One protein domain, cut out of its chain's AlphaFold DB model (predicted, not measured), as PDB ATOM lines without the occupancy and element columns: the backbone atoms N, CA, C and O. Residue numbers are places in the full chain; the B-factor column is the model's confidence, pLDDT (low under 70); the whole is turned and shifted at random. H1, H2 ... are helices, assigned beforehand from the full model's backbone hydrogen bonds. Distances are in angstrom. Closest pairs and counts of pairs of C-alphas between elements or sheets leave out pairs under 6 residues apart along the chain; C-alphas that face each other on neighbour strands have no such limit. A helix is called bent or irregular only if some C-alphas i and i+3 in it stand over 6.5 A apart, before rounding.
ATOM      1  N   SER A  95      14.258 -47.141  35.083       47.69
ATOM      2  CA  SER A  95      15.038 -46.003  34.582       47.69
ATOM      3  C   SER A  95      15.600 -45.143  35.720       47.69
ATOM      4  O   SER A  95      16.778 -44.788  35.700       47.69
ATOM      5  N   ILE A  96      14.797 -44.845  36.748       60.41
ATOM      6  CA  ILE A  96      15.242 -44.090  37.931       60.41
ATOM      7  C   ILE A  96      16.286 -44.889  38.718       60.41
ATOM      8  O   ILE A  96      17.333 -44.347  39.070       60.41
ATOM      9  N   VAL A  97      16.041 -46.179  38.957       62.06
ATOM     10  CA  VAL A  97      16.960 -47.084  39.663       62.06
ATOM     11  C   VAL A  97      18.272 -47.240  38.901       62.06
ATOM     12  O   VAL A  97      19.331 -47.211  39.519       62.06
ATOM     13  N   VAL A  98      18.235 -47.334  37.572       57.81
ATOM     14  CA  VAL A  98      19.437 -47.390  36.733       57.81
ATOM     15  C   VAL A  98      20.208 -46.078  36.811       57.81
ATOM     16  O   VAL A  98      21.416 -46.107  37.000       57.81
ATOM     17  N   VAL A  99      19.549 -44.919  36.729       53.78
ATOM     18  CA  VAL A  99      20.241 -43.620  36.803       53.78
ATOM     19  C   VAL A  99      20.839 -43.380  38.191       53.78
ATOM     20  O   VAL A  99      22.014 -43.030  38.300       53.78
ATOM     21  N   VAL A 100      20.077 -43.617  39.261       59.25
ATOM     22  CA  VAL A 100      20.577 -43.522  40.644       59.25
ATOM     23  C   VAL A 100      21.681 -44.552  40.878       59.25
ATOM     24  O   VAL A 100      22.727 -44.217  41.430       59.25
ATOM     25  N   GLY A 101      21.499 -45.773  40.382       62.53
ATOM     26  CA  GLY A 101      22.489 -46.842  40.403       62.53
ATOM     27  C   GLY A 101      23.774 -46.456  39.680       62.53
ATOM     28  O   GLY A 101      24.848 -46.699  40.210       62.53
ATOM     29  N   LEU A 102      23.699 -45.773  38.535       56.62
ATOM     30  CA  LEU A 102      24.859 -45.269  37.796       56.62
ATOM     31  C   LEU A 102      25.569 -44.127  38.533       56.62
ATOM     32  O   LEU A 102      26.798 -44.070  38.527       56.62
ATOM     33  N   LEU A 103      24.834 -43.237  39.207       56.75
ATOM     34  CA  LEU A 103      25.416 -42.161  40.021       56.75
ATOM     35  C   LEU A 103      26.109 -42.703  41.281       56.75
ATOM     36  O   LEU A 103      27.205 -42.259  41.634       56.75
ATOM     37  N   VAL A 104      25.497 -43.690  41.936       63.50
ATOM     38  CA  VAL A 104      26.083 -44.408  43.075       63.50
ATOM     39  C   VAL A 104      27.277 -45.241  42.615       63.50
ATOM     40  O   VAL A 104      28.340 -45.171  43.231       63.50
ATOM     41  N   ALA A 105      27.152 -45.944  41.489       54.84
ATOM     42  CA  ALA A 105      28.238 -46.690  40.872       54.84
ATOM     43  C   ALA A 105      29.402 -45.764  40.540       54.84
ATOM     44  O   ALA A 105      30.519 -46.096  40.893       54.84
ATOM     45  N   LYS A 106      29.178 -44.569  39.978       59.94
ATOM     46  CA  LYS A 106      30.249 -43.591  39.734       59.94
ATOM     47  C   LYS A 106      31.027 -43.260  41.016       59.94
ATOM     48  O   LYS A 106      32.252 -43.342  41.018       59.94
ATOM     49  N   ARG A 107      30.335 -42.975  42.127       61.69
ATOM     50  CA  ARG A 107      30.978 -42.728  43.436       61.69
ATOM     51  C   ARG A 107      31.739 -43.941  43.973       61.69
ATOM     52  O   ARG A 107      32.799 -43.782  44.574       61.69
ATOM     53  N   LEU A 108      31.202 -45.145  43.785       60.66
ATOM     54  CA  LEU A 108      31.845 -46.391  44.211       60.66
ATOM     55  C   LEU A 108      33.058 -46.739  43.329       60.66
ATOM     56  O   LEU A 108      34.092 -47.170  43.836       60.66
ATOM     57  N   ILE A 109      32.959 -46.481  42.027       61.19
ATOM     58  CA  ILE A 109      34.017 -46.648  41.028       61.19
ATOM     59  C   ILE A 109      35.191 -45.728  41.365       61.19
ATOM     60  O   ILE A 109      36.326 -46.196  41.398       61.19
ATOM     61  N   GLU A 110      34.930 -44.461  41.698       61.12
ATOM     62  CA  GLU A 110      35.963 -43.488  42.084       61.12
ATOM     63  C   GLU A 110      36.675 -43.848  43.399       61.12
ATOM     64  O   GLU A 110      37.855 -43.544  43.564       61.12
ATOM     65  N   ARG A 111      35.996 -44.533  44.330       62.81
ATOM     66  CA  ARG A 111      36.585 -44.940  45.621       62.81
ATOM     67  C   ARG A 111      37.300 -46.289  45.592       62.81
ATOM     68  O   ARG A 111      38.101 -46.572  46.483       62.81
ATOM     69  N   SER A 112      37.019 -47.142  44.612       72.00
ATOM     70  CA  SER A 112      37.510 -48.521  44.621       72.00
ATOM     71  C   SER A 112      38.809 -48.699  43.822       72.00
ATOM     72  O   SER A 112      38.919 -48.397  42.633       72.00
ATOM     73  N   LYS A 113      39.816 -49.302  44.464       72.56
ATOM     74  CA  LYS A 113      41.089 -49.659  43.810       72.56
ATOM     75  C   LYS A 113      40.917 -50.751  42.737       72.56
ATOM     76  O   LYS A 113      41.728 -50.851  41.818       72.56
ATOM     77  N   VAL A 114      39.846 -51.547  42.832       73.69
ATOM     78  CA  VAL A 114      39.508 -52.624  41.883       73.69
ATOM     79  C   VAL A 114      39.166 -52.057  40.508       73.69
ATOM     80  O   VAL A 114      39.716 -52.515  39.506       73.69
ATOM     81  N   PHE A 115      38.336 -51.014  40.448       67.19
ATOM     82  CA  PHE A 115      37.987 -50.381  39.180       67.19
ATOM     83  C   PHE A 115      39.171 -49.648  38.549       67.19
ATOM     84  O   PHE A 115      39.304 -49.674  37.331       67.19
ATOM     85  N   ALA A 116      40.086 -49.084  39.341       70.69
ATOM     86  CA  ALA A 116      41.331 -48.533  38.805       70.69
ATOM     87  C   ALA A 116      42.193 -49.615  38.122       70.69
ATOM     88  O   ALA A 116      42.744 -49.387  37.042       70.69
ATOM     89  N   LYS A 117      42.265 -50.820  38.707       81.12
ATOM     90  CA  LYS A 117      42.976 -51.969  38.120       81.12
ATOM     91  C   LYS A 117      42.283 -52.480  36.850       81.12
ATOM     92  O   LYS A 117      42.963 -52.709  35.851       81.12
ATOM     93  N   LEU A 118      40.952 -52.593  36.864       74.75
ATOM     94  CA  LEU A 118      40.148 -52.970  35.694       74.75
ATOM     95  C   LEU A 118      40.253 -51.938  34.566       74.75
ATOM     96  O   LEU A 118      40.468 -52.322  33.422       74.75
ATOM     97  N   ARG A 119      40.182 -50.638  34.877       72.00
ATOM     98  CA  ARG A 119      40.367 -49.546  33.909       72.00
ATOM     99  C   ARG A 119      41.746 -49.624  33.270       72.00
ATOM    100  O   ARG A 119      41.845 -49.589  32.053       72.00
ATOM    101  N   LYS A 120      42.800 -49.840  34.065       80.19
ATOM    102  CA  LYS A 120      44.165 -50.007  33.547       80.19
ATOM    103  C   LYS A 120      44.295 -51.235  32.638       80.19
ATOM    104  O   LYS A 120      44.940 -51.143  31.597       80.19
ATOM    105  N   ALA A 121      43.675 -52.361  32.997       78.62
ATOM    106  CA  ALA A 121      43.658 -53.567  32.167       78.62
ATOM    107  C   ALA A 121      42.887 -53.350  30.851       78.62
ATOM    108  O   ALA A 121      43.394 -53.675  29.777       78.62
ATOM    109  N   TYR A 122      41.710 -52.722  30.923       77.12
ATOM    110  CA  TYR A 122      40.925 -52.325  29.757       77.12
ATOM    111  C   TYR A 122      41.714 -51.375  28.852       77.12
ATOM    112  O   TYR A 122      41.823 -51.622  27.655       77.12
ATOM    113  N   ASP A 123      42.335 -50.336  29.411       76.00
ATOM    114  CA  ASP A 123      43.121 -49.359  28.658       76.00
ATOM    115  C   ASP A 123      44.321 -50.013  27.965       76.00
ATOM    116  O   ASP A 123      44.617 -49.686  26.813       76.00
ATOM    117  N   GLN A 124      44.982 -50.971  28.624       81.81
ATOM    118  CA  GLN A 124      46.057 -51.768  28.030       81.81
ATOM    119  C   GLN A 124      45.552 -52.626  26.867       81.81
ATOM    120  O   GLN A 124      46.176 -52.651  25.804       81.81
ATOM    121  N   GLN A 125      44.424 -53.313  27.036       80.56
ATOM    122  CA  GLN A 125      43.864 -54.173  25.996       80.56
ATOM    123  C   GLN A 125      43.326 -53.354  24.818       80.56
ATOM    124  O   GLN A 125      43.620 -53.660  23.664       80.56
ATOM    125  N   ALA A 126      42.662 -52.234  25.096       72.44
ATOM    126  CA  ALA A 126      42.248 -51.252  24.103       72.44
ATOM    127  C   ALA A 126      43.453 -50.605  23.400       72.44
ATOM    128  O   ALA A 126      43.389 -50.310  22.210       72.44
ATOM    129  N   ALA A 127      44.575 -50.368  24.089       78.50
ATOM    130  CA  ALA A 127      45.807 -49.879  23.465       78.50
ATOM    131  C   ALA A 127      46.424 -50.927  22.527       78.50
ATOM    132  O   ALA A 127      46.786 -50.586  21.400       78.50
ATOM    133  N   LYS A 128      46.479 -52.200  22.944       84.50
ATOM    134  CA  LYS A 128      46.920 -53.319  22.093       84.50
ATOM    135  C   LYS A 128      46.036 -53.458  20.852       84.50
ATOM    136  O   LYS A 128      46.564 -53.505  19.744       84.50
ATOM    137  N   ALA A 129      44.714 -53.435  21.020       79.12
ATOM    138  CA  ALA A 129      43.758 -53.486  19.916       79.12
ATOM    139  C   ALA A 129      43.921 -52.292  18.961       79.12
ATOM    140  O   ALA A 129      44.000 -52.476  17.750       79.12
ATOM    141  N   ARG A 130      44.079 -51.069  19.493       78.38
ATOM    142  CA  ARG A 130      44.348 -49.864  18.686       78.38
ATOM    143  C   ARG A 130      45.650 -49.970  17.896       78.38
ATOM    144  O   ARG A 130      45.701 -49.541  16.747       78.38
ATOM    145  N   LEU A 131      46.704 -50.531  18.485       83.94
ATOM    146  CA  LEU A 131      47.979 -50.755  17.800       83.94
ATOM    147  C   LEU A 131      47.861 -51.823  16.708       83.94
ATOM    148  O   LEU A 131      48.376 -51.614  15.612       83.94
ATOM    149  N   ALA A 132      47.171 -52.931  16.987       85.00
ATOM    150  CA  ALA A 132      46.908 -53.982  16.008       85.00
ATOM    151  C   ALA A 132      46.103 -53.441  14.817       85.00
ATOM    152  O   ALA A 132      46.520 -53.611  13.673       85.00
ATOM    153  N   TRP A 133      45.031 -52.689  15.092       82.00
ATOM    154  CA  TRP A 133      44.226 -52.021  14.071       82.00
ATOM    155  C   TRP A 133      45.060 -51.056  13.229       82.00
ATOM    156  O   TRP A 133      45.056 -51.145  12.010       82.00
ATOM    157  N   ARG A 134      45.876 -50.197  13.855       82.38
ATOM    158  CA  ARG A 134      46.771 -49.279  13.124       82.38
ATOM    159  C   ARG A 134      47.754 -50.010  12.215       82.38
ATOM    160  O   ARG A 134      48.007 -49.546  11.108       82.38
ATOM    161  N   LYS A 135      48.334 -51.125  12.670       87.56
ATOM    162  CA  LYS A 135      49.237 -51.944  11.843       87.56
ATOM    163  C   LYS A 135      48.497 -52.547  10.649       87.56
ATOM    164  O   LYS A 135      49.037 -52.542   9.546       87.56
ATOM    165  N   PHE A 136      47.278 -53.032  10.870       83.88
ATOM    166  CA  PHE A 136      46.424 -53.587   9.827       83.88
ATOM    167  C   PHE A 136      46.000 -52.528   8.801       83.88
ATOM    168  O   PHE A 136      46.252 -52.704   7.612       83.88
ATOM    169  N   SER A 137      45.482 -51.382   9.250       80.81
ATOM    170  CA  SER A 137      45.116 -50.263   8.374       80.81
ATOM    171  C   SER A 137      46.306 -49.764   7.559       80.81
ATOM    172  O   SER A 137      46.179 -49.625   6.351       80.81
ATOM    173  N   LYS A 138      47.492 -49.606   8.167       84.94
ATOM    174  CA  LYS A 138      48.718 -49.232   7.434       84.94
ATOM    175  C   LYS A 138      49.134 -50.259   6.384       84.94
ATOM    176  O   LYS A 138      49.780 -49.902   5.406       84.94
ATOM    177  N   ARG A 139      48.832 -51.545   6.592       86.38
ATOM    178  CA  ARG A 139      49.104 -52.588   5.594       86.38
ATOM    179  C   ARG A 139      48.183 -52.424   4.383       86.38
ATOM    180  O   ARG A 139      48.668 -52.544   3.270       86.38
ATOM    181  N   ILE A 140      46.908 -52.108   4.608       84.12
ATOM    182  CA  ILE A 140      45.917 -51.870   3.545       84.12
ATOM    183  C   ILE A 140      46.166 -50.534   2.836       84.12
ATOM    184  O   ILE A 140      46.030 -50.458   1.621       84.12
ATOM    185  N   GLU A 141      46.617 -49.509   3.563       86.56
ATOM    186  CA  GLU A 141      46.956 -48.187   3.017       86.56
ATOM    187  C   GLU A 141      48.040 -48.273   1.934       86.56
ATOM    188  O   GLU A 141      47.989 -47.532   0.955       86.56
ATOM    189  N   LYS A 142      48.974 -49.228   2.059       87.12
ATOM    190  CA  LYS A 142      49.987 -49.507   1.028       87.12
ATOM    191  C   LYS A 142      49.392 -50.025  -0.282       87.12
ATOM    192  O   LYS A 142      50.027 -49.875  -1.318       87.12
TER     193      LYS A 142
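What this domain is: This is residues 95 to 142 of the 463 residues of an uncharacterized protein of Chloropicon primus (UniProt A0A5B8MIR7). Two straight helices meet near their ends and make an L: H2 is the long arm, H1 the shorter one, and the corner lies at the single residue between them, Ser 112. Nothing fills the angle between the arms, and both stick out from the corner, with residues 95 to 108 of H1 and residues 120 to 141 of H2 standing free. The printed part has 48 residues with two named helices, H1 then H2 along the chain, and no named strand; the class is all helix. The whole is extended, with a radius of gyration of the C-alphas of 17.2 A, and flat, spanning 50 by 27 by 8 A.

How they stand to each other: Begin with the longest helix, H2, residues 113 to 141, and look back across Ser 112 to H1, residues 95 to 111. The two are close but not clearly touching, with 2 pairs of C-alphas within 8 A. Look for their closest C-alphas at Ile 109 and Phe 115, 5.8 A apart. Their lines stand about perpendicular, at 83 degrees, and their centres are 26.3 A apart. In both H1 and H2, every backbone O i to N i+4 pair is within hydrogen-bond range.

Where its parts are: Find C-alpha 113 at (41.089, -49.659, 43.810); from there H2 runs 41.2 A to C-alpha 141 at (46.956, -48.187, 3.017), with z falling along the way. Then go to C-alpha 95 at (15.038, -46.003, 34.582), where H1 begins; it runs 24.2 A to C-alpha 111. Neither helix is bent.

The domain as a whole: The two C-alphas farthest apart are those of Ile 96 and Lys 142, at 51.0 A. The printed part has no cut, and the link from H1 to H2 is tight. Read the B-factor column for the model's confidence: the mean pLDDT of the printed part is 72.3, and residues 95 to 111 and residue 115 are under 70.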